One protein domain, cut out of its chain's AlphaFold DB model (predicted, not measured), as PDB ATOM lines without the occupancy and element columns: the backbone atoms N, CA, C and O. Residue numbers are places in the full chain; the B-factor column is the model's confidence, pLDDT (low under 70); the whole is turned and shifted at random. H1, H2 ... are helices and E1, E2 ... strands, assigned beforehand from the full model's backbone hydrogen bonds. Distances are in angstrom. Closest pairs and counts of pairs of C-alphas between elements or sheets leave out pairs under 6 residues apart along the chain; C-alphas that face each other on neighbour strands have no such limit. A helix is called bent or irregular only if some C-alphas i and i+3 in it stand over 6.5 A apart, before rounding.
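AT A GLANCE: This is residues 2 to 69 and 76 to 205 of the 216 residues of an uncharacterized protein of Methylobacterium oxalidis (UniProt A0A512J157). A body of helices fills one end of the domain, H5 packs over one face of a small sheet, E3 E4 E5, crossing E4 and E5, and the thin hairpin E1 E2 lies at the far end, reached by two long links. In the body H2 and H3 form a hairpin, H4 packs on H3, H6 is tucked in between H2 and H5, and H1 crosses H3. The 198 printed residues run H1 H2 H3 H4 H5 E1 E2 E3 E4 E5 H6, mostly helix, with both sheets antiparallel. The whole is compact, with a radius of gyration of the C-alphas of 18.2 A and spans of 48 by 45 by 30 A.

HOW THE PARTS SIT: Start with H1, residues 2 to 16, whose residues 9 to 14 touch H3, residues 40 to 66, about perpendicular at 78 degrees; look at C-alphas 13 and 53, the closest, 5.2 A apart. H2, residues 18 to 34, forms a helical hairpin with H3, at a shallow tilt of 28 degrees, opposite ways, closest at C-alphas 32 and 41, 4.2 A. H4, residues 77 to 99, touches H3, closest at C-alphas 54 and 79, 6.3 A. H5, residues 107 to 125, has a kink of 29 degrees near residue 119 and touches H4 at a steep tilt of 49 degrees, closest at C-alphas 91 and 116, 5.5 A. Next find the hairpin E1, residues 140 to 143, and E2, residues 154 to 157, with N 142 and O 155 at 2.8 A; both are apart from H4. E3, residues 170 to 172, E4, residues 178 to 184, and E5, residues 189 to 194, form a meander, each strand the antiparallel neighbour of the one before: see N 179 and O 171 at 2.8 A, and N 182 and O 191 at 2.8 A. H5 is on this sheet at a height of 9.7 A, over E4 and E5, across the strands; with H4 it makes two layers, helices on one face of the sheet. H6, residues 195 to 205, only grazes the sheet; its closest C-alphas to H2 are 203 and 23, 6.0 A, and to H5 198 and 112, 6.8 A, and both pairs of helices touch. H3, H4 and H6 make a bundle of three helices. Every O i to N i+4 pair is within hydrogen-bond range in H1 and H4; the others have 11 of 13 in H2, 22 of 23 in H3, 14 of 15 in H5 and 6 of 7 in H6.

IN THESE COORDINATES: Find C-alpha 2 at (562.825, 611.018, 477.758), where H1 begins; it runs 21.4 A. H2 runs 25.3 A and is only just irregular, with C-alphas 30 and 33 6.8 A apart. H3 runs 38.1 A, H4 32.9 A and H5 26.4 A. E4 runs 18.9 A and E5 16.0 A; H6 runs 16.5 A to C-alpha 205 at (536.964, 587.204, 475.560).

THE WHOLE: The C-alphas of Pro 36 and Asp 150, the two farthest apart, are 55.6 A apart. Residues 70 to 75 are not printed, and C-alphas 69 and 76 are 14.4 A apart across that cut. The links H5 to E1 and E2 to E3 are long. The mean pLDDT of the printed part is 90.5; look for values under 70 at residues 145 to 148 and 150 to 152.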
ATOM      1  N   ILE A   2     563.663 611.944 476.958       87.56
ATOM      2  CA  ILE A   2     562.825 611.018 477.758       87.56
ATOM      3  C   ILE A   2     561.645 610.419 476.966       87.56
ATOM      4  O   ILE A   2     561.398 609.222 477.056       87.56
ATOM      5  N   GLY A   3     560.954 611.214 476.137       90.12
ATOM      6  CA  GLY A   3     559.826 610.717 475.328       90.12
ATOM      7  C   GLY A   3     560.190 609.525 474.434       90.12
ATOM      8  O   GLY A   3     559.442 608.554 474.372       90.12
ATOM      9  N   ASN A   4     561.389 609.542 473.841       92.69
ATOM     10  CA  ASN A   4     561.884 608.431 473.026       92.69
ATOM     11  C   ASN A   4     562.098 607.168 473.872       92.69
ATOM     12  O   ASN A   4     561.820 606.075 473.400       92.69
ATOM     13  N   MET A   5     562.564 607.294 475.120       92.75
ATOM     14  CA  MET A   5     562.764 606.140 476.006       92.75
ATOM     15  C   MET A   5     561.434 605.473 476.365       92.75
ATOM     16  O   MET A   5     561.336 604.249 476.328       92.75
ATOM     17  N   VAL A   6     560.397 606.271 476.639       92.12
ATOM     18  CA  VAL A   6     559.042 605.759 476.895       92.12
ATOM     19  C   VAL A   6     558.509 605.022 475.668       92.12
ATOM     20  O   VAL A   6     558.015 603.902 475.783       92.12
ATOM     21  N   GLU A   7     558.649 605.608 474.477       94.06
ATOM     22  CA  GLU A   7     558.234 604.956 473.233       94.06
ATOM     23  C   GLU A   7     558.977 603.632 473.004       94.06
ATOM     24  O   GLU A   7     558.345 602.616 472.704       94.06
ATOM     25  N   GLN A   8     560.298 603.611 473.214       95.25
ATOM     26  CA  GLN A   8     561.099 602.393 473.099       95.25
ATOM     27  C   GLN A   8     560.666 601.318 474.103       95.25
ATOM     28  O   GLN A   8     560.573 600.154 473.717       95.25
ATOM     29  N   ALA A   9     560.320 601.685 475.339       94.38
ATOM     30  CA  ALA A   9     559.820 600.733 476.330       94.38
ATOM     31  C   ALA A   9     558.526 600.043 475.858       94.38
ATOM     32  O   ALA A   9     558.430 598.815 475.874       94.38
ATOM     33  N   PHE A  10     557.555 600.806 475.340       96.00
ATOM     34  CA  PHE A  10     556.329 600.229 474.771       96.00
ATOM     35  C   PHE A  10     556.595 599.366 473.530       96.00
ATOM     36  O   PHE A  10     555.950 598.328 473.349       96.00
ATOM     37  N   LEU A  11     557.526 599.778 472.663       95.88
ATOM     38  CA  LEU A  11     557.908 599.006 471.480       95.88
ATOM     39  C   LEU A  11     558.535 597.662 471.866       95.88
ATOM     40  O   LEU A  11     558.104 596.630 471.345       95.88
ATOM     41  N   GLN A  12     559.487 597.666 472.799       96.25
ATOM     42  CA  GLN A  12     560.149 596.458 473.293       96.25
ATOM     43  C   GLN A  12     559.165 595.526 474.005       96.25
ATOM     44  O   GLN A  12     559.133 594.331 473.707       96.25
ATOM     45  N   ALA A  13     558.300 596.059 474.874       96.06
ATOM     46  CA  ALA A  13     557.276 595.273 475.560       96.06
ATOM     47  C   ALA A  13     556.348 594.546 474.569       96.06
ATOM     48  O   ALA A  13     556.056 593.360 474.731       96.06
ATOM     49  N   ARG A  14     555.939 595.232 473.492       96.50
ATOM     50  CA  ARG A  14     555.131 594.645 472.414       96.50
ATOM     51  C   ARG A  14     555.888 593.575 471.626       96.50
ATOM     52  O   ARG A  14     555.283 592.574 471.257       96.50
ATOM     53  N   GLN A  15     557.175 593.783 471.348       96.44
ATOM     54  CA  GLN A  15     558.012 592.811 470.634       96.44
ATOM     55  C   GLN A  15     558.240 591.533 471.448       96.44
ATOM     56  O   GLN A  15     558.220 590.449 470.873       96.44
ATOM     57  N   ARG A  16     558.398 591.646 472.772       95.94
ATOM     58  CA  ARG A  16     558.537 590.490 473.673       95.94
ATOM     59  C   ARG A  16     557.254 589.658 473.783       95.94
ATOM     60  O   ARG A  16     557.322 588.479 474.103       95.94
ATOM     61  N   GLN A  17     556.088 590.261 473.538       96.38
ATOM     62  CA  GLN A  17     554.781 589.647 473.806       96.38
ATOM     63  C   GLN A  17     553.795 589.814 472.627       96.38
ATOM     64  O   GLN A  17     552.719 590.407 472.788       96.38
ATOM     65  N   PRO A  18     554.129 589.300 471.424       96.44
ATOM     66  CA  PRO A  18     553.351 589.544 470.208       96.44
ATOM     67  C   PRO A  18     551.943 588.936 470.259       96.44
ATOM     68  O   PRO A  18     550.987 589.575 469.814       96.44
ATOM     69  N   GLU A  19     551.788 587.752 470.856       96.44
ATOM     70  CA  GLU A  19     550.488 587.078 470.975       96.44
ATOM     71  C   GLU A  19     549.539 587.832 471.910       96.44
ATOM     72  O   GLU A  19     548.396 588.119 471.552       96.44
ATOM     73  N   THR A  20     550.021 588.257 473.079       96.69
ATOM     74  CA  THR A  20     549.248 589.097 474.007       96.69
ATOM     75  C   THR A  20     548.836 590.411 473.337       96.69
ATOM     76  O   THR A  20     547.678 590.826 473.430       96.69
ATOM     77  N   ALA A  21     549.746 591.040 472.585       97.50
ATOM     78  CA  ALA A  21     549.448 592.253 471.826       97.50
ATOM     79  C   ALA A  21     548.368 592.025 470.755       97.50
ATOM     80  O   ALA A  21     547.506 592.885 470.549       97.50
ATOM     81  N   LYS A  22     548.397 590.868 470.081       96.88
ATOM     82  CA  LYS A  22     547.369 590.466 469.117       96.88
ATOM     83  C   LYS A  22     546.013 590.279 469.801       96.88
ATOM     84  O   LYS A  22     545.043 590.873 469.341       96.88
ATOM     85  N   ARG A  23     545.941 589.558 470.924       97.62
ATOM     86  CA  ARG A  23     544.680 589.330 471.662       97.62
ATOM     87  C   ARG A  23     544.037 590.639 472.130       97.62
ATOM     88  O   ARG A  23     542.828 590.803 471.991       97.62
ATOM     89  N   TRP A  24     544.828 591.612 472.595       97.94
ATOM     90  CA  TRP A  24     544.319 592.955 472.920       97.94
ATOM     91  C   TRP A  24     543.753 593.688 471.701       97.94
ATOM     92  O   TRP A  24     542.718 594.353 471.795       97.94
ATOM     93  N   ARG A  25     544.413 593.566 470.544       97.06
ATOM     94  CA  ARG A  25     543.918 594.134 469.285       97.06
ATOM     95  C   ARG A  25     542.600 593.478 468.876       97.06
ATOM     96  O   ARG A  25     541.650 594.197 468.576       97.06
ATOM     97  N   ASP A  26     542.524 592.155 468.919       96.44
ATOM     98  CA  ASP A  26     541.325 591.395 468.559       96.44
ATOM     99  C   ASP A  26     540.154 591.746 469.493       96.44
ATOM    100  O   ASP A  26     539.057 592.053 469.028       96.44
ATOM    101  N   LEU A  27     540.408 591.843 470.804       96.94
ATOM    102  CA  LEU A  27     539.424 592.313 471.780       96.94
ATOM    103  C   LEU A  27     538.930 593.734 471.469       96.94
ATOM    104  O   LEU A  27     537.733 594.011 471.570       96.94
ATOM    105  N   SER A  28     539.831 594.633 471.060       96.94
ATOM    106  CA  SER A  28     539.461 596.005 470.696       96.94
ATOM    107  C   SER A  28     538.537 596.055 469.479       96.94
ATOM    108  O   SER A  28     537.580 596.824 469.478       96.94
ATOM    109  N   TRP A  29     538.762 595.193 468.483       95.19
ATOM    110  CA  TRP A  29     537.898 595.078 467.306       95.19
ATOM    111  C   TRP A  29     536.593 594.336 467.590       95.19
ATOM    112  O   TRP A  29     535.611 594.543 466.883       95.19
ATOM    113  N   ARG A  30     536.553 593.512 468.639       92.88
ATOM    114  CA  ARG A  30     535.336 592.850 469.111       92.88
ATOM    115  C   ARG A  30     534.409 593.821 469.845       92.88
ATOM    116  O   ARG A  30     533.234 593.919 469.509       92.88
ATOM    117  N   TRP A  31     534.911 594.505 470.875       94.94
ATOM    118  CA  TRP A  31     534.084 595.362 471.737       94.94
ATOM    119  C   TRP A  31     533.934 596.786 471.205       94.94
ATOM    120  O   TRP A  31     532.877 597.390 471.373       94.94
ATOM    121  N   GLY A  32     534.972 597.321 470.563       94.81
ATOM    122  CA  GLY A  32     535.032 598.705 470.099       94.81
ATOM    123  C   GLY A  32     533.875 599.119 469.184       94.81
ATOM    124  O   GLY A  32     533.181 600.082 469.513       94.81
ATOM    125  N   PRO A  33     533.593 598.383 468.091       94.88
ATOM    126  CA  PRO A  33     532.538 598.744 467.139       94.88
ATOM    127  C   PRO A  33     531.122 598.795 467.723       94.88
ATOM    128  O   PRO A  33     530.238 599.391 467.114       94.88
ATOM    129  N   ALA A  34     530.887 598.203 468.900       93.75
ATOM    130  CA  ALA A  34     529.589 598.278 469.565       93.75
ATOM    131  C   ALA A  34     529.251 599.697 470.065       93.75
ATOM    132  O   ALA A  34     528.084 599.986 470.329       93.75
ATOM    133  N   LEU A  35     530.244 600.591 470.171       93.19
ATOM    134  CA  LEU A  35     530.072 602.014 470.473       93.19
ATOM    135  C   LEU A  35     530.779 602.862 469.395       93.19
ATOM    136  O   LEU A  35     531.863 603.391 469.657       93.19
ATOM    137  N   PRO A  36     530.187 602.992 468.191       90.50
ATOM    138  CA  PRO A  36     530.855 603.575 467.023       90.50
ATOM    139  C   PRO A  36     531.222 605.056 467.195       90.50
ATOM    140  O   PRO A  36     532.250 605.486 466.686       90.50
ATOM    141  N   ASP A  37     530.447 605.810 467.979       94.69
ATOM    142  CA  ASP A  37     530.694 607.233 468.261       94.69
ATOM    143  C   ASP A  37     531.605 607.443 469.488       94.69
ATOM    144  O   ASP A  37     531.525 608.455 470.186       94.69
ATOM    145  N   SER A  38     532.443 606.454 469.816       95.12
ATOM    146  CA  SER A  38     533.332 606.485 470.980       95.12
ATOM    147  C   SER A  38     534.762 606.076 470.631       95.12
ATOM    148  O   SER A  38     535.019 605.398 469.640       95.12
ATOM    149  N   ALA A  39     535.706 606.416 471.511       94.88
ATOM    150  CA  ALA A  39     537.103 606.005 471.390       94.88
ATOM    151  C   ALA A  39     537.389 604.592 471.948       94.88
ATOM    152  O   ALA A  39     538.552 604.268 472.190       94.88
ATOM    153  N   LEU A  40     536.371 603.740 472.163       96.38
ATOM    154  CA  LEU A  40     536.518 602.475 472.900       96.38
ATOM    155  C   LEU A  40     537.600 601.553 472.316       96.38
ATOM    156  O   LEU A  40     538.397 601.002 473.073       96.38
ATOM    157  N   THR A  41     537.681 601.426 470.986       97.06
ATOM    158  CA  THR A  41     538.748 600.657 470.319       97.06
ATOM    159  C   THR A  41     540.134 601.158 470.736       97.06
ATOM    160  O   THR A  41     540.995 600.368 471.125       97.06
ATOM    161  N   GLY A  42     540.342 602.477 470.703       97.50
ATOM    162  CA  GLY A  42     541.600 603.109 471.097       97.50
ATOM    163  C   GLY A  42     541.896 602.938 472.587       97.50
ATOM    164  O   GLY A  42     543.023 602.612 472.953       97.50
ATOM    165  N   THR A  43     540.884 603.080 473.446       97.81
ATOM    166  CA  THR A  43     541.002 602.866 474.896       97.81
ATOM    167  C   THR A  43     541.434 601.436 475.228       97.81
ATOM    168  O   THR A  43     542.399 601.254 475.970       97.81
ATOM    169  N   ILE A  44     540.807 600.420 474.622       98.19
ATOM    170  CA  ILE A  44     541.178 599.008 474.826       98.19
ATOM    171  C   ILE A  44     542.618 598.753 474.363       98.19
ATOM    172  O   ILE A  44     543.386 598.105 475.073       98.19
ATOM    173  N   GLN A  45     543.024 599.297 473.212       97.69
ATOM    174  CA  GLN A  45     544.407 599.154 472.744       97.69
ATOM    175  C   GLN A  45     545.414 599.857 473.663       97.69
ATOM    176  O   GLN A  45     546.510 599.336 473.864       97.69
ATOM    177  N   SER A  46     545.064 601.004 474.249       97.81
ATOM    178  CA  SER A  46     545.902 601.685 475.244       97.81
ATOM    179  C   SER A  46     546.048 600.865 476.526       97.81
ATOM    180  O   SER A  46     547.162 600.737 477.034       97.81
ATOM    181  N   HIS A  47     544.972 600.230 477.006       98.00
ATOM    182  CA  HIS A  47     545.058 599.274 478.115       98.00
ATOM    183  C   HIS A  47     545.932 598.070 477.766       98.00
ATOM    184  O   HIS A  47     546.724 597.643 478.601       98.00
ATOM    185  N   GLY A  48     545.854 597.573 476.529       98.12
ATOM    186  CA  GLY A  48     546.736 596.515 476.047       98.12
ATOM    187  C   GLY A  48     548.206 596.923 476.006       98.12
ATOM    188  O   GLY A  48     549.064 596.167 476.442       98.12
ATOM    189  N   LYS A  49     548.523 598.142 475.556       98.12
ATOM    190  CA  LYS A  49     549.898 598.670 475.602       98.12
ATOM    191  C   LYS A  49     550.424 598.742 477.036       98.12
ATOM    192  O   LYS A  49     551.554 598.331 477.277       98.12
ATOM    193  N   LEU A  50     549.608 599.244 477.965       98.12
ATOM    194  CA  LEU A  50     549.973 599.325 479.378       98.12
ATOM    195  C   LEU A  50     550.133 597.932 480.003       98.12
ATOM    196  O   LEU A  50     551.096 597.711 480.722       98.12
ATOM    197  N   ASP A  51     549.256 596.978 479.678       98.44
ATOM    198  CA  ASP A  51     549.379 595.584 480.119       98.44
ATOM    199  C   ASP A  51     550.726 594.982 479.712       98.44
ATOM    200  O   ASP A  51     551.438 594.435 480.547       98.44
ATOM    201  N   LEU A  52     551.093 595.114 478.435       98.06
ATOM    202  CA  LEU A  52     552.359 594.602 477.909       98.06
ATOM    203  C   LEU A  52     553.553 595.242 478.621       98.06
ATOM    204  O   LEU A  52     554.500 594.534 478.962       98.06
ATOM    205  N   LEU A  53     553.494 596.559 478.849       96.56
ATOM    206  CA  LEU A  53     554.539 597.293 479.555       96.56
ATOM    207  C   LEU A  53     554.696 596.798 480.994       96.56
ATOM    208  O   LEU A  53     555.825 596.594 481.410       96.56
ATOM    209  N   VAL A  54     553.598 596.568 481.722       96.19
ATOM    210  CA  VAL A  54     553.630 596.051 483.103       96.19
ATOM    211  C   VAL A  54     554.153 594.617 483.156       96.19
ATOM    212  O   VAL A  54     554.905 594.270 484.056       96.19
ATOM    213  N   ARG A  55     553.797 593.782 482.178       96.06
ATOM    214  CA  ARG A  55     554.236 592.382 482.125       96.06
ATOM    215  C   ARG A  55     555.758 592.222 482.038       96.06
ATOM    216  O   ARG A  55     556.270 591.235 482.543       96.06
ATOM    217  N   ALA A  56     556.467 593.170 481.422       92.31
ATOM    218  CA  ALA A  56     557.920 593.095 481.265       92.31
ATOM    219  C   ALA A  56     558.687 593.106 482.609       92.31
ATOM    220  O   ALA A  56     559.415 592.147 482.858       92.31
ATOM    221  N   PRO A  57     558.513 594.096 483.505       91.19
ATOM    222  CA  PRO A  57     559.125 594.055 484.829       91.19
ATOM    223  C   PRO A  57     558.525 592.961 485.728       91.19
ATOM    224  O   PRO A  57     559.236 592.433 486.573       91.19
ATOM    225  N   GLU A  58     557.264 592.542 485.537       92.69
ATOM    226  CA  GLU A  58     556.735 591.356 486.241       92.69
ATOM    227  C   GLU A  58     557.533 590.086 485.905       92.69
ATOM    228  O   GLU A  58     557.806 589.282 486.795       92.69
ATOM    229  N   ASP A  59     557.936 589.901 484.644       92.44
ATOM    230  CA  ASP A  59     558.781 588.770 484.242       92.44
ATOM    231  C   ASP A  59     560.165 588.834 484.908       92.44
ATOM    232  O   ASP A  59     560.664 587.814 485.388       92.44
ATOM    233  N   GLU A  60     560.745 590.031 485.025       89.50
ATOM    234  CA  GLU A  60     562.025 590.260 485.711       89.50
ATOM    235  C   GLU A  60     561.919 589.969 487.219       89.50
ATOM    236  O   GLU A  60     562.786 589.304 487.791       89.50
ATOM    237  N   VAL A  61     560.825 590.384 487.870       88.19
ATOM    238  CA  VAL A  61     560.522 590.023 489.268       88.19
ATOM    239  C   VAL A  61     560.402 588.500 489.408       88.19
ATOM    240  O   VAL A  61     560.972 587.912 490.327       88.19
ATOM    241  N   ALA A  62     559.705 587.833 488.483       90.19
ATOM    242  CA  ALA A  62     559.542 586.379 488.505       90.19
ATOM    243  C   ALA A  62     560.878 585.632 488.357       90.19
ATOM    244  O   ALA A  62     561.062 584.553 488.925       90.19
ATOM    245  N   GLU A  63     561.817 586.169 487.574       89.94
ATOM    246  CA  GLU A  63     563.183 585.646 487.462       89.94
ATOM    247  C   GLU A  63     563.953 585.783 488.778       89.94
ATOM    248  O   GLU A  63     564.545 584.801 489.233       89.94
ATOM    249  N   ARG A  64     563.876 586.948 489.437       87.50
ATOM    250  CA  ARG A  64     564.506 587.168 490.752       87.50
ATOM    251  C   ARG A  64     563.966 586.214 491.816       87.50
ATOM    252  O   ARG A  64     564.755 585.586 492.522       87.50
ATOM    253  N   ILE A  65     562.641 586.052 491.880       86.31
ATOM    254  CA  ILE A  65     561.978 585.123 492.811       86.31
ATOM    255  C   ILE A  65     562.473 583.690 492.578       86.31
ATOM    256  O   ILE A  65     562.849 583.005 493.528       86.31
ATOM    257  N   ARG A  66     562.532 583.235 491.317       88.56
ATOM    258  CA  ARG A  66     563.019 581.886 490.969       88.56
ATOM    259  C   ARG A  66     564.495 581.667 491.302       88.56
ATOM    260  O   ARG A  66     564.872 580.544 491.620       88.56
ATOM    261  N   ALA A  67     565.310 582.717 491.257       89.00
ATOM    262  CA  ALA A  67     566.709 582.679 491.677       89.00
ATOM    263  C   ALA A  67     566.892 582.663 493.212       89.00
ATOM    264  O   ALA A  67     568.023 582.609 493.689       89.00
ATOM    265  N   GLY A  68     565.802 582.688 493.990       85.19
ATOM    266  CA  GLY A  68     565.845 582.662 495.452       85.19
ATOM    267  C   GLY A  68     566.160 584.017 496.085       85.19
ATOM    268  O   GLY A  68     566.460 584.072 497.277       85.19
ATOM    269  N   HIS A  69     566.092 585.112 495.322       79.94
ATOM    270  CA  HIS A  69     566.214 586.449 495.889       79.94
ATOM    271  C   HIS A  69     564.926 586.803 496.643       79.94
ATOM    272  O   HIS A  69     563.846 586.893 496.056       79.94
ATOM    273  N   ASP A  76     559.112 597.570 493.149       72.88
ATOM    274  CA  ASP A  76     559.275 598.496 492.040       72.88
ATOM    275  C   ASP A  76     558.022 599.386 492.045       72.88
ATOM    276  O   ASP A  76     556.965 599.000 491.536       72.88
ATOM    277  N   ASP A  77     558.096 600.536 492.725       81.56
ATOM    278  CA  ASP A  77     556.975 601.459 492.947       81.56
ATOM    279  C   ASP A  77     556.320 601.842 491.612       81.56
ATOM    280  O   ASP A  77     555.101 602.006 491.523       81.56
ATOM    281  N   ASP A  78     557.118 601.861 490.544       86.12
ATOM    282  CA  ASP A  78     556.676 602.024 489.165       86.12
ATOM    283  C   ASP A  78     555.765 600.879 488.690       86.12
ATOM    284  O   ASP A  78     554.729 601.129 488.074       86.12
ATOM    285  N   VAL A  79     556.079 599.616 489.002       88.25
ATOM    286  CA  VAL A  79     555.221 598.459 488.674       88.25
ATOM    287  C   VAL A  79     553.906 598.544 489.436       88.25
ATOM    288  O   VAL A  79     552.851 598.259 488.861       88.25
ATOM    289  N   ILE A  80     553.941 598.973 490.699       91.19
ATOM    290  CA  ILE A  80     552.730 599.196 491.498       91.19
ATOM    291  C   ILE A  80     551.875 600.294 490.861       91.19
ATOM    292  O   ILE A  80     550.690 600.073 490.602       91.19
ATOM    293  N   LEU A  81     552.475 601.443 490.545       92.88
ATOM    294  CA  LEU A  81     551.802 602.565 489.893       92.88
ATOM    295  C   LEU A  81     551.163 602.145 488.564       92.88
ATOM    296  O   LEU A  81     549.970 602.370 488.348       92.88
ATOM    297  N   LEU A  82     551.931 601.510 487.679       95.31
ATOM    298  CA  LEU A  82     551.443 601.076 486.371       95.31
ATOM    299  C   LEU A  82     550.346 600.008 486.502       95.31
ATOM    300  O   LEU A  82     549.371 600.033 485.748       95.31
ATOM    301  N   SER A  83     550.455 599.113 487.488       96.00
ATOM    302  CA  SER A  83     549.424 598.117 487.796       96.00
ATOM    303  C   SER A  83     548.130 598.762 488.281       96.00
ATOM    304  O   SER A  83     547.054 598.366 487.831       96.00
ATOM    305  N   HIS A  84     548.213 599.774 489.149       95.69
ATOM    306  CA  HIS A  84     547.050 600.541 489.602       95.69
ATOM    307  C   HIS A  84     546.370 601.253 488.430       95.69
ATOM    308  O   HIS A  84     545.176 601.057 488.212       95.69
ATOM    309  N   LEU A  85     547.139 601.982 487.610       97.06
ATOM    310  CA  LEU A  85     546.627 602.653 486.409       97.06
ATOM    311  C   LEU A  85     545.930 601.671 485.458       97.06
ATOM    312  O   LEU A  85     544.871 601.976 484.899       97.06
ATOM    313  N   TRP A  86     546.506 600.480 485.291       98.25
ATOM    314  CA  TRP A  86     545.912 599.437 484.467       98.25
ATOM    315  C   TRP A  86     544.594 598.923 485.053       98.25
ATOM    316  O   TRP A  86     543.607 598.854 484.320       98.25
ATOM    317  N   VAL A  87     544.540 598.612 486.356       98.00
ATOM    318  CA  VAL A  87     543.321 598.110 487.020       98.00
ATOM    319  C   VAL A  87     542.182 599.121 486.920       98.00
ATOM    320  O   VAL A  87     541.071 598.734 486.550       98.00
ATOM    321  N   SER A  88     542.437 600.405 487.192       97.38
ATOM    322  CA  SER A  88     541.399 601.444 487.136       97.38
ATOM    323  C   SER A  88     540.825 601.579 485.721       97.38
ATOM    324  O   SER A  88     539.605 601.591 485.539       97.38
ATOM    325  N   GLY A  89     541.684 601.577 484.696       97.62
ATOM    326  CA  GLY A  89     541.258 601.617 483.294       97.62
ATOM    327  C   GLY A  89     540.514 600.355 482.834       97.62
ATOM    328  O   GLY A  89     539.440 600.436 482.225       97.62
ATOM    329  N   ALA A  90     541.045 599.180 483.173       98.00
ATOM    330  CA  ALA A  90     540.442 597.893 482.841       98.00
ATOM    331  C   ALA A  90     539.065 597.724 483.502       98.00
ATOM    332  O   ALA A  90     538.114 597.299 482.839       98.00
ATOM    333  N   TYR A  91     538.926 598.117 484.774       98.12
ATOM    334  CA  TYR A  91     537.649 598.116 485.483       98.12
ATOM    335  C   TYR A  91     536.605 598.970 484.760       98.12
ATOM    336  O   TYR A  91     535.496 598.494 484.516       98.12
ATOM    337  N   GLU A  92     536.936 600.213 484.400       97.50
ATOM    338  CA  GLU A  92     535.977 601.112 483.747       97.50
ATOM    339  C   GLU A  92     535.572 600.600 482.357       97.50
ATOM    340  O   GLU A  92     534.388 600.639 482.010       97.50
ATOM    341  N   THR A  93     536.508 600.011 481.605       97.69
ATOM    342  CA  THR A  93     536.211 599.339 480.328       97.69
ATOM    343  C   THR A  93     535.252 598.161 480.523       97.69
ATOM    344  O   THR A  93     534.204 598.105 479.877       97.69
ATOM    345  N   VAL A  94     535.546 597.238 481.445       97.81
ATOM    346  CA  VAL A  94     534.685 596.073 481.723       97.81
ATOM    347  C   VAL A  94     533.318 596.508 482.268       97.81
ATOM    348  O   VAL A  94     532.284 595.951 481.882       97.81
ATOM    349  N   ARG A  95     533.276 597.537 483.123       96.69
ATOM    350  CA  ARG A  95     532.031 598.132 483.627       96.69
ATOM    351  C   ARG A  95     531.187 598.680 482.481       96.69
ATOM    352  O   ARG A  95     529.984 598.420 482.460       96.69
ATOM    353  N   LEU A  96     531.792 599.409 481.544       96.94
ATOM    354  CA  LEU A  96     531.104 599.952 480.374       96.94
ATOM    355  C   LEU A  96     530.551 598.832 479.482       96.94
ATOM    356  O   LEU A  96     529.367 598.862 479.147       96.94
ATOM    357  N   VAL A  97     531.371 597.825 479.162       96.38
ATOM    358  CA  VAL A  97     530.979 596.646 478.365       96.38
ATOM    359  C   VAL A  97     529.779 595.935 478.991       96.38
ATOM    360  O   VAL A  97     528.820 595.614 478.288       96.38
ATOM    361  N   TYR A  98     529.780 595.769 480.316       95.94
ATOM    362  CA  TYR A  98     528.643 595.224 481.056       95.94
ATOM    363  C   TYR A  98     527.399 596.120 480.966       95.94
ATOM    364  O   TYR A  98     526.317 595.652 480.615       95.94
ATOM    365  N   GLN A  99     527.528 597.416 481.270       95.44
ATOM    366  CA  GLN A  99     526.391 598.346 481.312       95.44
ATOM    367  C   GLN A  99     525.715 598.516 479.951       95.44
ATOM    368  O   GLN A  99     524.496 598.664 479.879       95.44
ATOM    369  N   ARG A 100     526.504 598.478 478.876       95.19
ATOM    370  CA  ARG A 100     526.027 598.575 477.494       95.19
ATOM    371  C   ARG A 100     525.633 597.222 476.899       95.19
ATOM    372  O   ARG A 100     525.203 597.193 475.754       95.19
ATOM    373  N   LYS A 101     525.737 596.131 477.672       94.81
ATOM    374  CA  LYS A 101     525.420 594.755 477.249       94.81
ATOM    375  C   LYS A 101     526.169 594.342 475.972       94.81
ATOM    376  O   LYS A 101     525.611 593.644 475.133       94.81
ATOM    377  N   ILE A 102     527.415 594.801 475.827       93.56
ATOM    378  CA  ILE A 102     528.270 594.485 474.673       93.56
ATOM    379  C   ILE A 102     528.676 593.010 474.736       93.56
ATOM    380  O   ILE A 102     528.533 592.288 473.759       93.56
ATOM    381  N   GLU A 103     529.130 592.543 475.901       92.44
ATOM    382  CA  GLU A 103     529.440 591.132 476.136       92.44
ATOM    383  C   GLU A 103     528.293 590.434 476.877       92.44
ATOM    384  O   GLU A 103     527.594 591.049 477.695       92.44
ATOM    385  N   LYS A 104     528.097 589.137 476.609       90.06
ATOM    386  CA  LYS A 104     527.047 588.352 477.263       90.06
ATOM    387  C   LYS A 104     527.297 588.290 478.766       90.06
ATOM    388  O   LYS A 104     528.373 587.903 479.219       90.06
ATOM    389  N   ASP A 105     526.248 588.554 479.537       91.75
ATOM    390  CA  ASP A 105     526.272 588.405 480.988       91.75
ATOM    391  C   ASP A 105     526.331 586.918 481.394       91.75
ATOM    392  O   ASP A 105     525.320 586.242 481.614       91.75
ATOM    393  N   ASN A 106     527.549 586.382 481.458       92.19
ATOM    394  CA  ASN A 106     527.851 585.005 481.835       92.19
ATOM    395  C   ASN A 106     528.662 584.943 483.144       92.19
ATOM    396  O   ASN A 106     529.173 585.946 483.637       92.19
ATOM    397  N   GLY A 107     528.758 583.747 483.733       94.44
ATOM    398  CA  GLY A 107     529.468 583.533 485.000       94.44
ATOM    399  C   GLY A 107     530.910 584.070 485.003       94.44
ATOM    400  O   GLY A 107     531.242 584.842 485.902       94.44
ATOM    401  N   PRO A 108     531.751 583.717 484.011       95.00
ATOM    402  CA  PRO A 108     533.107 584.256 483.884       95.00
ATOM    403  C   PRO A 108     533.175 585.788 483.845       95.00
ATOM    404  O   PRO A 108     533.950 586.380 484.598       95.00
ATOM    405  N   PHE A 109     532.332 586.437 483.035       95.56
ATOM    406  CA  PHE A 109     532.326 587.893 482.895       95.56
ATOM    407  C   PHE A 109     531.860 588.589 484.182       95.56
ATOM    408  O   PHE A 109     532.465 589.574 484.613       95.56
ATOM    409  N   ARG A 110     530.847 588.037 484.870       95.56
ATOM    410  CA  ARG A 110     530.413 588.541 486.186       95.56
ATOM    411  C   ARG A 110     531.509 588.451 487.234       95.56
ATOM    412  O   ARG A 110     531.696 589.423 487.963       95.56
ATOM    413  N   ARG A 111     532.214 587.316 487.302       95.75
ATOM    414  CA  ARG A 111     533.328 587.120 488.241       95.75
ATOM    415  C   ARG A 111     534.455 588.108 487.972       95.75
ATOM    416  O   ARG A 111     534.844 588.822 488.883       95.75
ATOM    417  N   LEU A 112     534.888 588.227 486.714       97.31
ATOM    418  CA  LEU A 112     535.915 589.192 486.308       97.31
ATOM    419  C   LEU A 112     535.548 590.628 486.715       97.31
ATOM    420  O   LEU A 112     536.341 591.324 487.342       97.31
ATOM    421  N   ARG A 113     534.323 591.068 486.403       96.44
ATOM    422  CA  ARG A 113     533.844 592.406 486.782       96.44
ATOM    423  C   ARG A 113     533.821 592.603 488.297       96.44
ATOM    424  O   ARG A 113     534.160 593.682 488.776       96.44
ATOM    425  N   HIS A 114     533.362 591.595 489.037       96.00
ATOM    426  CA  HIS A 114     533.285 591.647 490.492       96.00
ATOM    427  C   HIS A 114     534.677 591.766 491.118       96.00
ATOM    428  O   HIS A 114     534.894 592.655 491.932       96.00
ATOM    429  N   GLU A 115     535.626 590.942 490.687       97.06
ATOM    430  CA  GLU A 115     537.006 590.955 491.175       97.06
ATOM    431  C   GLU A 115     537.749 592.246 490.818       97.06
ATOM    432  O   GLU A 115     538.381 592.841 491.688       97.06
ATOM    433  N   LEU A 116     537.589 592.761 489.590       97.38
ATOM    434  CA  LEU A 116     538.105 594.088 489.232       97.38
ATOM    435  C   LEU A 116     537.549 595.173 490.165       97.38
ATOM    436  O   LEU A 116     538.282 596.078 490.549       97.38
ATOM    437  N   ALA A 117     536.274 595.086 490.563       95.38
ATOM    438  CA  ALA A 117     535.686 596.021 491.521       95.38
ATOM    439  C   ALA A 117     536.302 595.882 492.920       95.38
ATOM    440  O   ALA A 117     536.540 596.895 493.577       95.38
ATOM    441  N   LEU A 118     536.557 594.647 493.368       95.06
ATOM    442  CA  LEU A 118     537.174 594.387 494.667       95.06
ATOM    443  C   LEU A 118     538.566 595.013 494.773       95.06
ATOM    444  O   LEU A 118     538.891 595.571 495.815       95.06
ATOM    445  N   VAL A 119     539.353 594.958 493.694       95.69
ATOM    446  CA  VAL A 119     540.705 595.537 493.648       95.69
ATOM    447  C   VAL A 119     540.663 597.055 493.440       95.69
ATOM    448  O   VAL A 119     541.361 597.801 494.122       95.69
ATOM    449  N   ARG A 120     539.807 597.542 492.534       95.00
ATOM    450  CA  ARG A 120     539.702 598.971 492.196       95.00
ATOM    451  C   ARG A 120     539.275 599.838 493.380       95.00
ATOM    452  O   ARG A 120     539.702 600.982 493.479       95.00
ATOM    453  N   MET A 121     538.409 599.337 494.262       92.44
ATOM    454  CA  MET A 121     537.865 600.135 495.369       92.44
ATOM    455  C   MET A 121     538.947 600.582 496.378       92.44
ATOM    456  O   MET A 121     539.035 601.787 496.621       92.44
ATOM    457  N   PRO A 122     539.815 599.694 496.903       90.00
ATOM    458  CA  PRO A 122     540.952 600.109 497.726       90.00
ATOM    459  C   PRO A 122     541.958 601.007 496.996       90.00
ATOM    460  O   PRO A 122     542.502 601.908 497.624       90.00
ATOM    461  N   ILE A 123     542.190 600.790 495.694       91.88
ATOM    462  CA  ILE A 123     543.150 601.580 494.902       91.88
ATOM    463  C   ILE A 123     542.652 603.013 494.692       91.88
ATOM    464  O   ILE A 123     543.343 603.965 495.032       91.88
ATOM    465  N   ASP A 124     541.448 603.171 494.140       92.38
ATOM    466  CA  ASP A 124     540.958 604.479 493.686       92.38
ATOM    467  C   ASP A 124     540.263 605.272 494.792       92.38
ATOM    468  O   ASP A 124     540.163 606.496 494.720       92.38
ATOM    469  N   LYS A 125     539.676 604.574 495.771       89.50
ATOM    470  CA  LYS A 125     538.831 605.192 496.800       89.50
ATOM    471  C   LYS A 125     539.362 605.005 498.212       89.50
ATOM    472  O   LYS A 125     538.755 605.544 499.131       89.50
ATOM    473  N   HIS A 126     540.445 604.250 498.397       88.12
ATOM    474  CA  HIS A 126     541.017 603.950 499.711       88.12
ATOM    475  C   HIS A 126     540.010 603.346 500.698       88.12
ATOM    476  O   HIS A 126     540.126 603.558 501.899       88.12
ATOM    477  N   VAL A 127     539.017 602.597 500.214       87.56
ATOM    478  CA  VAL A 127     538.013 601.925 501.054       87.56
ATOM    479  C   VAL A 127     537.880 600.460 500.666       87.56
ATOM    480  O   VAL A 127     538.098 600.086 499.512       87.56
ATOM    481  N   VAL A 128     537.442 599.627 501.612       85.19
ATOM    482  CA  VAL A 128     537.086 598.237 501.309       85.19
ATOM    483  C   VAL A 128     535.888 598.217 500.354       85.19
ATOM    484  O   VAL A 128     534.951 599.018 500.470       85.19
ATOM    485  N   ALA A 129     535.927 597.314 499.380       84.00
ATOM    486  CA  ALA A 129     534.889 597.195 498.371       84.00
ATOM    487  C   ALA A 129     533.509 596.908 498.985       84.00
ATOM    488  O   ALA A 129     533.388 596.220 499.992       84.00
ATOM    489  N   TYR A 130     532.460 597.445 498.354       83.19
ATOM    490  CA  TYR A 130     531.053 597.274 498.747       83.19
ATOM    491  C   TYR A 130     530.677 597.733 500.166       83.19
ATOM    492  O   TYR A 130     529.575 597.437 500.624       83.19
ATOM    493  N   THR A 131     531.516 598.528 500.830       75.38
ATOM    494  CA  THR A 131     531.193 599.145 502.130       75.38
ATOM    495  C   THR A 131     530.046 600.153 502.055       75.38
ATOM    496  O   THR A 131     529.275 600.260 502.999       75.38
ATOM    497  N   ASP A 132     529.848 600.800 500.903       71.12
ATOM    498  CA  ASP A 132     528.689 601.674 500.642       71.12
ATOM    499  C   ASP A 132     527.395 600.888 500.329       71.12
ATOM    500  O   ASP A 132     526.342 601.464 500.036       71.12
ATOM    501  N   SER A 133     527.450 599.551 500.319       70.25
ATOM    502  CA  SER A 133     526.277 598.717 500.077       70.25
ATOM    503  C   SER A 133     525.302 598.834 501.241       70.25
ATOM    504  O   SER A 133     525.662 598.613 502.391       70.25
ATOM    505  N   LYS A 134     524.008 599.016 500.943       70.75
ATOM    506  CA  LYS A 134     522.938 598.946 501.959       70.75
ATOM    507  C   LYS A 134     522.947 597.636 502.763       70.75
ATOM    508  O   LYS A 134     522.318 597.578 503.818       70.75
ATOM    509  N   ARG A 135     523.606 596.593 502.243       72.56
ATOM    510  CA  ARG A 135     523.713 595.261 502.848       72.56
ATOM    511  C   ARG A 135     524.802 595.156 503.916       72.56
ATOM    512  O   ARG A 135     524.781 594.183 504.658       72.56
ATOM    513  N   PHE A 136     525.724 596.114 504.004       74.38
ATOM    514  CA  PHE A 136     526.838 596.055 504.942       74.38
ATOM    515  C   PHE A 136     526.874 597.302 505.828       74.38
ATOM    516  O   PHE A 136     527.105 598.404 505.348       74.38
ATOM    517  N   LYS A 137     526.604 597.129 507.127       74.75
ATOM    518  CA  LYS A 137     526.584 598.230 508.112       74.75
ATOM    519  C   LYS A 137     527.381 597.943 509.381       74.75
ATOM    520  O   LYS A 137     527.525 598.836 510.209       74.75
ATOM    521  N   ALA A 138     527.842 596.708 509.554       81.50
ATOM    522  CA  ALA A 138     528.526 596.286 510.764       81.50
ATOM    523  C   ALA A 138     530.014 596.665 510.696       81.50
ATOM    524  O   ALA A 138     530.628 596.496 509.643       81.50
ATOM    525  N   PRO A 139     530.614 597.148 511.793       83.38
ATOM    526  CA  PRO A 139     532.055 597.335 511.854       83.38
ATOM    527  C   PRO A 139     532.813 596.004 511.738       83.38
ATOM    528  O   PRO A 139     532.335 594.972 512.211       83.38
ATOM    529  N   ILE A 140     534.001 596.029 511.130       84.12
ATOM    530  CA  ILE A 140     534.822 594.833 510.868       84.12
ATOM    531  C   ILE A 140     536.214 595.016 511.471       84.12
ATOM    532  O   ILE A 140     536.831 596.056 511.231       84.12
ATOM    533  N   PRO A 141     536.751 594.032 512.211       84.12
ATOM    534  CA  PRO A 141     538.156 594.052 512.582       84.12
ATOM    535  C   PRO A 141     539.028 593.918 511.330       84.12
ATOM    536  O   PRO A 141     538.847 593.009 510.524       84.12
ATOM    537  N   MET A 142     539.982 594.829 511.187       84.00
ATOM    538  CA  MET A 142     540.928 594.905 510.078       84.00
ATOM    539  C   MET A 142     542.350 595.007 510.617       84.00
ATOM    540  O   MET A 142     542.562 595.425 511.755       84.00
ATOM    541  N   MET A 143     543.326 594.650 509.784       79.81
ATOM    542  CA  MET A 143     544.745 594.742 510.116       79.81
ATOM    543  C   MET A 143     545.443 595.743 509.197       79.81
ATOM    544  O   MET A 143     545.240 595.720 507.985       79.81
ATOM    545  N   ARG A 144     546.256 596.634 509.762       75.38
ATOM    546  CA  ARG A 144     547.088 597.569 508.998       75.38
ATOM    547  C   ARG A 144     548.279 596.831 508.391       75.38
ATOM    548  O   ARG A 144     548.852 595.945 509.013       75.38
ATOM    549  N   SER A 145     548.660 597.224 507.182       69.38
ATOM    550  CA  SER A 145     549.897 596.780 506.548       69.38
ATOM    551  C   SER A 145     550.422 597.893 505.635       69.38
ATOM    552  O   SER A 145     549.767 598.181 504.632       69.38
ATOM    553  N   PRO A 146     551.589 598.500 505.927       67.44
ATOM    554  CA  PRO A 146     552.483 598.210 507.057       67.44
ATOM    555  C   PRO A 146     551.927 598.692 508.413       67.44
ATOM    556  O   PRO A 146     550.988 599.490 508.469       67.44
ATOM    557  N   ASN A 147     552.503 598.205 509.518       66.75
ATOM    558  CA  ASN A 147     552.187 598.704 510.861       66.75
ATOM    559  C   ASN A 147     552.638 600.167 510.984       66.75
ATOM    560  O   ASN A 147     553.789 600.495 510.704       66.75
ATOM    561  N   HIS A 148     551.737 601.056 511.404       63.03
ATOM    562  CA  HIS A 148     552.059 602.466 511.627       63.03
ATOM    563  C   HIS A 148     552.532 602.683 513.070       63.03
ATOM    564  O   HIS A 148     551.719 602.988 513.941       63.03
ATOM    565  N   GLY A 149     553.842 602.548 513.303       70.12
ATOM    566  CA  GLY A 149     554.470 602.850 514.596       70.12
ATOM    567  C   GLY A 149     553.836 602.084 515.762       70.12
ATOM    568  O   GLY A 149     553.651 600.874 515.669       70.12
ATOM    569  N   ASP A 150     553.471 602.810 516.823       68.00
ATOM    570  CA  ASP A 150     552.907 602.264 518.071       68.00
ATOM    571  C   ASP A 150     551.396 601.971 518.009       68.00
ATOM    572  O   ASP A 150     550.804 601.506 518.987       68.00
ATOM    573  N   ALA A 151     550.731 602.262 516.887       65.88
ATOM    574  CA  ALA A 151     549.309 601.973 516.760       65.88
ATOM    575  C   ALA A 151     549.081 600.453 516.704       65.88
ATOM    576  O   ALA A 151     549.820 599.746 516.011       65.88
ATOM    577  N   PRO A 152     548.031 599.931 517.368       66.44
ATOM    578  CA  PRO A 152     547.714 598.516 517.283       66.44
ATOM    579  C   PRO A 152     547.513 598.115 515.818       66.44
ATOM    580  O   PRO A 152     546.807 598.786 515.057       66.44
ATOM    581  N   ALA A 153     548.148 597.005 515.426       76.19
ATOM    582  CA  ALA A 153     548.046 596.461 514.074       76.19
ATOM    583  C   ALA A 153     546.582 596.196 513.696       76.19
ATOM    584  O   ALA A 153     546.194 596.372 512.544       76.19
ATOM    585  N   GLN A 154     545.759 595.830 514.680       81.25
ATOM    586  CA  GLN A 154     544.326 595.641 514.532       81.25
ATOM    587  C   GLN A 154     543.553 596.933 514.825       81.25
ATOM    588  O   GLN A 154     543.782 597.602 515.831       81.25
ATOM    589  N   TYR A 155     542.585 597.254 513.973       83.69
ATOM    590  CA  TYR A 155     541.640 598.345 514.184       83.69
ATOM    591  C   TYR A 155     540.236 597.938 513.735       83.69
ATOM    592  O   TYR A 155     540.059 596.950 513.025       83.69
ATOM    593  N   VAL A 156     539.225 598.697 514.149       85.31
ATOM    594  CA  VAL A 156     537.843 598.478 513.718       85.31
ATOM    595  C   VAL A 156     537.535 599.411 512.550       85.31
ATOM    596  O   VAL A 156     537.575 600.631 512.689       85.31
ATOM    597  N   PHE A 157     537.233 598.832 511.392       83.38
ATOM    598  CA  PHE A 157     536.735 599.554 510.231       83.38
ATOM    599  C   PHE A 157     535.223 599.756 510.375       83.38
ATOM    600  O   PHE A 157     534.465 598.790 510.314       83.38
ATOM    601  N   ASP A 158     534.782 601.002 510.559       85.81
ATOM    602  CA  ASP A 158     533.361 601.365 510.548       85.81
ATOM    603  C   ASP A 158     532.937 601.823 509.138       85.81
ATOM    604  O   ASP A 158     533.397 602.875 508.679       85.81
ATOM    605  N   PRO A 159     532.051 601.082 508.442       83.19
ATOM    606  CA  PRO A 159     531.587 601.458 507.107       83.19
ATOM    607  C   PRO A 159     530.784 602.768 507.077       83.19
ATOM    608  O   PRO A 159     530.661 603.367 506.010       83.19
ATOM    609  N   ASN A 160     530.261 603.242 508.213       83.69
ATOM    610  CA  ASN A 160     529.494 604.490 508.287       83.69
ATOM    611  C   ASN A 160     530.373 605.714 508.589       83.69
ATOM    612  O   ASN A 160     529.903 606.849 508.491       83.69
ATOM    613  N   SER A 161     531.648 605.508 508.931       85.12
ATOM    614  CA  SER A 161     532.567 606.604 509.218       85.12
ATOM    615  C   SER A 161     532.938 607.367 507.942       85.12
ATOM    616  O   SER A 161     533.287 606.780 506.911       85.12
ATOM    617  N   LEU A 162     532.918 608.702 508.014       84.19
ATOM    618  CA  LEU A 162     533.420 609.568 506.939       84.19
ATOM    619  C   LEU A 162     534.940 609.452 506.767       84.19
ATOM    620  O   LEU A 162     535.444 609.665 505.671       84.19
ATOM    621  N   ALA A 163     535.653 609.073 507.830       84.75
ATOM    622  CA  ALA A 163     537.098 608.861 507.821       84.75
ATOM    623  C   ALA A 163     537.484 607.404 507.507       84.75
ATOM    624  O   ALA A 163     538.643 607.028 507.689       84.75
ATOM    625  N   ARG A 164     536.529 606.560 507.083       84.62
ATOM    626  CA  ARG A 164     536.808 605.156 506.767       84.62
ATOM    627  C   ARG A 164     537.854 605.084 505.661       84.62
ATOM    628  O   ARG A 164     537.669 605.633 504.578       84.62
ATOM    629  N   SER A 165     538.946 604.388 505.938       85.00
ATOM    630  CA  SER A 165     539.949 604.090 504.934       85.00
ATOM    631  C   SER A 165     540.622 602.755 505.214       85.00
ATOM    632  O   SER A 165     540.744 602.307 506.361       85.00
ATOM    633  N   HIS A 166     540.989 602.077 504.136       84.56
ATOM    634  CA  HIS A 166     541.760 600.851 504.169       84.56
ATOM    635  C   HIS A 166     542.404 600.622 502.803       84.56
ATOM    636  O   HIS A 166     541.735 600.700 501.771       84.56
ATOM    637  N   ILE A 167     543.693 600.297 502.815       81.25
ATOM    638  CA  ILE A 167     544.404 599.779 501.651       81.25
ATOM    639  C   ILE A 167     544.688 598.318 501.954       81.25
ATOM    640  O   ILE A 167     545.267 598.000 502.992       81.25
ATOM    641  N   MET A 168     544.257 597.441 501.056       85.00
ATOM    642  CA  MET A 168     544.503 596.020 501.228       85.00
ATOM    643  C   MET A 168     545.988 595.703 501.015       85.00
ATOM    644  O   MET A 168     546.621 596.308 500.142       85.00
ATOM    645  N   PRO A 169     546.557 594.734 501.753       85.81
ATOM    646  CA  PRO A 169     547.934 594.327 501.534       85.81
ATOM    647  C   PRO A 169     548.112 593.751 500.126       85.81
ATOM    648  O   PRO A 169     547.249 593.038 499.608       85.81
ATOM    649  N   GLY A 170     549.267 594.042 499.532       87.31
ATOM    650  CA  GLY A 170     549.692 593.483 498.257       87.31
ATOM    651  C   GLY A 170     551.029 592.758 498.364       87.31
ATOM    652  O   GLY A 170     551.831 593.031 499.264       87.31
ATOM    653  N   ARG A 171     551.266 591.826 497.441       86.44
ATOM    654  CA  ARG A 171     552.535 591.095 497.301       86.44
ATOM    655  C   ARG A 171     552.764 590.666 495.848       86.44
ATOM    656  O   ARG A 171     551.780 590.498 495.124       86.44
ATOM    657  N   PRO A 172     554.011 590.436 495.419       88.75
ATOM    658  CA  PRO A 172     554.268 589.722 494.175       88.75
ATOM    659  C   PRO A 172     553.714 588.288 494.235       88.75
ATOM    660  O   PRO A 172     553.759 587.632 495.276       88.75
ATOM    661  N   SER A 173     553.175 587.813 493.118       91.69
ATOM    662  CA  SER A 173     552.897 586.395 492.862       91.69
ATOM    663  C   SER A 173     554.177 585.656 492.471       91.69
ATOM    664  O   SER A 173     555.203 586.268 492.177       91.69
ATOM    665  N   GLU A 174     554.098 584.331 492.357       89.19
ATOM    666  CA  GLU A 174     555.165 583.507 491.767       89.19
ATOM    667  C   GLU A 174     555.483 583.902 490.312       89.19
ATOM    668  O   GLU A 174     556.607 583.727 489.848       89.19
ATOM    669  N   ARG A 175     554.511 584.493 489.598       90.81
ATOM    670  CA  ARG A 175     554.675 585.053 488.242       90.81
ATOM    671  C   ARG A 175     555.242 586.476 488.245       90.81
ATOM    672  O   ARG A 175     555.189 587.137 487.209       90.81
ATOM    673  N   GLY A 176     555.676 586.973 489.406       90.06
ATOM    674  CA  GLY A 176     556.141 588.344 489.621       90.06
ATOM    675  C   GLY A 176     555.057 589.417 489.487       90.06
ATOM    676  O   GLY A 176     555.323 590.594 489.702       90.06
ATOM    677  N   SER A 177     553.815 589.032 489.177       93.56
ATOM    678  CA  SER A 177     552.693 589.957 489.044       93.56
ATOM    679  C   SER A 177     552.201 590.457 490.391       93.56
ATOM    680  O   SER A 177     552.154 589.688 491.354       93.56
ATOM    681  N   LEU A 178     551.782 591.721 490.448       93.31
ATOM    682  CA  LEU A 178     551.183 592.290 491.645       93.31
ATOM    683  C   LEU A 178     549.878 591.562 491.997       93.31
ATOM    684  O   LEU A 178     548.982 591.398 491.165       93.31
ATOM    685  N   THR A 179     549.777 591.146 493.257       94.12
ATOM    686  CA  THR A 179     548.563 590.585 493.844       94.12
ATOM    687  C   THR A 179     548.062 591.467 494.970       94.12
ATOM    688  O   THR A 179     548.858 592.046 495.713       94.12
ATOM    689  N   TRP A 180     546.744 591.520 495.128       93.50
ATOM    690  CA  TRP A 180     546.079 592.186 496.243       93.50
ATOM    691  C   TRP A 180     545.264 591.169 497.021       93.50
ATOM    692  O   TRP A 180     544.568 590.336 496.433       93.50
ATOM    693  N   LEU A 181     545.318 591.258 498.346       92.06
ATOM    694  CA  LEU A 181     544.305 590.633 499.175       92.06
ATOM    695  C   LEU A 181     543.009 591.409 498.946       92.06
ATOM    696  O   LEU A 181     542.982 592.625 499.058       92.06
ATOM    697  N   ALA A 182     541.930 590.742 498.594       92.19
ATOM    698  CA  ALA A 182     540.662 591.381 498.292       92.19
ATOM    699  C   ALA A 182     539.590 590.800 499.200       92.19
ATOM    700  O   ALA A 182     539.442 589.582 499.272       92.19
ATOM    701  N   THR A 183     538.840 591.669 499.874       88.94
ATOM    702  CA  THR A 183     537.750 591.271 500.765       88.94
ATOM    703  C   THR A 183     536.424 591.739 500.196       88.94
ATOM    704  O   THR A 183     536.205 592.936 499.996       88.94
ATOM    705  N   ASP A 184     535.526 590.786 499.968       88.81
ATOM    706  CA  ASP A 184     534.118 591.053 499.720       88.81
ATOM    707  C   ASP A 184     533.361 591.007 501.048       88.81
ATOM    708  O   ASP A 184     533.060 589.942 501.590       88.81
ATOM    709  N   VAL A 185     533.027 592.186 501.565       85.12
ATOM    710  CA  VAL A 185     532.294 592.336 502.831       85.12
ATOM    711  C   VAL A 185     530.851 591.837 502.754       85.12
ATOM    712  O   VAL A 185     530.234 591.600 503.788       85.12
ATOM    713  N   VAL A 186     530.287 591.675 501.552       83.19
ATOM    714  CA  VAL A 186     528.911 591.185 501.378       83.19
ATOM    715  C   VAL A 186     528.865 589.663 501.459       83.19
ATOM    716  O   VAL A 186     527.933 589.120 502.049       83.19
ATOM    717  N   SER A 187     529.843 588.977 500.863       84.25
ATOM    718  CA  SER A 187     529.954 587.512 500.928       84.25
ATOM    719  C   SER A 187     530.831 587.006 502.077       84.25
ATOM    720  O   SER A 187     530.882 585.801 502.303       84.25
ATOM    721  N   CYS A 188     531.493 587.906 502.811       82.25
ATOM    722  CA  CYS A 188     532.462 587.595 503.866       82.25
ATOM    723  C   CYS A 188     533.616 586.708 503.377       82.25
ATOM    724  O   CYS A 188     534.102 585.845 504.107       82.25
ATOM    725  N   THR A 189     534.053 586.912 502.133       88.06
ATOM    726  CA  THR A 189     535.161 586.157 501.544       88.06
ATOM    727  C   THR A 189     536.379 587.042 501.349       88.06
ATOM    728  O   THR A 189     536.269 588.232 501.049       88.06
ATOM    729  N   THR A 190     537.551 586.437 501.515       90.06
ATOM    730  CA  THR A 190     538.833 587.081 501.259       90.06
ATOM    731  C   THR A 190     539.644 586.195 500.324       90.06
ATOM    732  O   THR A 190     539.796 585.002 500.581       90.06
ATOM    733  N   THR A 191     540.161 586.767 499.240       93.75
ATOM    734  CA  THR A 191     540.937 586.042 498.228       93.75
ATOM    735  C   THR A 191     542.102 586.882 497.729       93.75
ATOM    736  O   THR A 191     542.033 588.107 497.722       93.75
ATOM    737  N   TRP A 192     543.171 586.230 497.284       95.31
ATOM    738  CA  TRP A 192     544.221 586.900 496.524       95.31
ATOM    739  C   TRP A 192     543.774 587.051 495.071       95.31
ATOM    740  O   TRP A 192     543.264 586.099 494.482       95.31
ATOM    741  N   ILE A 193     543.946 588.246 494.512       97.06
ATOM    742  CA  ILE A 193     543.645 588.553 493.111       97.06
ATOM    743  C   ILE A 193     544.930 589.040 492.453       97.06
ATOM    744  O   ILE A 193     545.556 589.976 492.946       97.06
ATOM    745  N   GLU A 194     545.317 588.408 491.347       97.31
ATOM    746  CA  GLU A 194     546.528 588.724 490.586       97.31
ATOM    747  C   GLU A 194     546.199 589.607 489.377       97.31
ATOM    748  O   GLU A 194     545.287 589.309 488.603       97.31
ATOM    749  N   ARG A 195     546.971 590.681 489.168       97.00
ATOM    750  CA  ARG A 195     546.780 591.602 488.036       97.00
ATOM    751  C   ARG A 195     546.857 590.881 486.690       97.00
ATOM    752  O   ARG A 195     546.028 591.113 485.809       97.00
ATOM    753  N   ARG A 196     547.860 590.019 486.518       97.00
ATOM    754  CA  ARG A 196     548.086 589.301 485.261       97.00
ATOM    755  C   ARG A 196     546.994 588.268 484.985       97.00
ATOM    756  O   ARG A 196     546.577 588.174 483.836       97.00
ATOM    757  N   ASP A 197     546.448 587.599 486.009       98.00
ATOM    758  CA  ASP A 197     545.251 586.744 485.871       98.00
ATOM    759  C   ASP A 197     544.030 587.540 485.382       98.00
ATOM    760  O   ASP A 197     543.365 587.140 484.425       98.00
ATOM    761  N   LEU A 198     543.767 588.716 485.969       98.38
ATOM    762  CA  LEU A 198     542.683 589.596 485.515       98.38
ATOM    763  C   LEU A 198     542.839 589.959 484.031       98.38
ATOM    764  O   LEU A 198     541.866 589.932 483.275       98.38
ATOM    765  N   SER A 199     544.064 590.276 483.614       98.38
ATOM    766  CA  SER A 199     544.395 590.578 482.222       98.38
ATOM    767  C   SER A 199     544.179 589.371 481.306       98.38
ATOM    768  O   SER A 199     543.469 589.472 480.303       98.38
ATOM    769  N   ASP A 200     544.697 588.200 481.682       98.00
ATOM    770  CA  ASP A 200     544.545 586.953 480.926       98.00
ATOM    771  C   ASP A 200     543.056 586.571 480.759       98.00
ATOM    772  O   ASP A 200     542.630 586.153 479.677       98.00
ATOM    773  N   ARG A 201     542.232 586.807 481.787       97.56
ATOM    774  CA  ARG A 201     540.777 586.580 481.760       97.56
ATOM    775  C   ARG A 201     540.004 587.602 480.937       97.56
ATOM    776  O   ARG A 201     538.994 587.230 480.345       97.56
ATOM    777  N   ILE A 202     540.448 588.859 480.868       97.62
ATOM    778  CA  ILE A 202     539.908 589.833 479.903       97.62
ATOM    779  C   ILE A 202     540.203 589.350 478.478       97.62
ATOM    780  O   ILE A 202     539.309 589.313 477.632       97.62
ATOM    781  N   LEU A 203     541.442 588.929 478.220       97.38
ATOM    782  CA  LEU A 203     541.877 588.476 476.901       97.38
ATOM    783  C   LEU A 203     541.191 587.188 476.440       97.38
ATOM    784  O   LEU A 203     541.023 587.000 475.238       97.38
ATOM    785  N   ALA A 204     540.717 586.343 477.357       95.62
ATOM    786  CA  ALA A 204     539.917 585.166 477.013       95.62
ATOM    787  C   ALA A 204     538.620 585.510 476.245       95.62
ATOM    788  O   ALA A 204     538.097 584.675 475.512       95.62
ATOM    789  N   PHE A 205     538.115 586.747 476.349       93.81
ATOM    790  CA  PHE A 205     536.964 587.204 475.560       93.81
ATOM    791  C   PHE A 205     537.321 587.577 474.114       93.81
ATOM    792  O   PHE A 205     536.419 587.690 473.286       93.81
TER     793      PHE A 205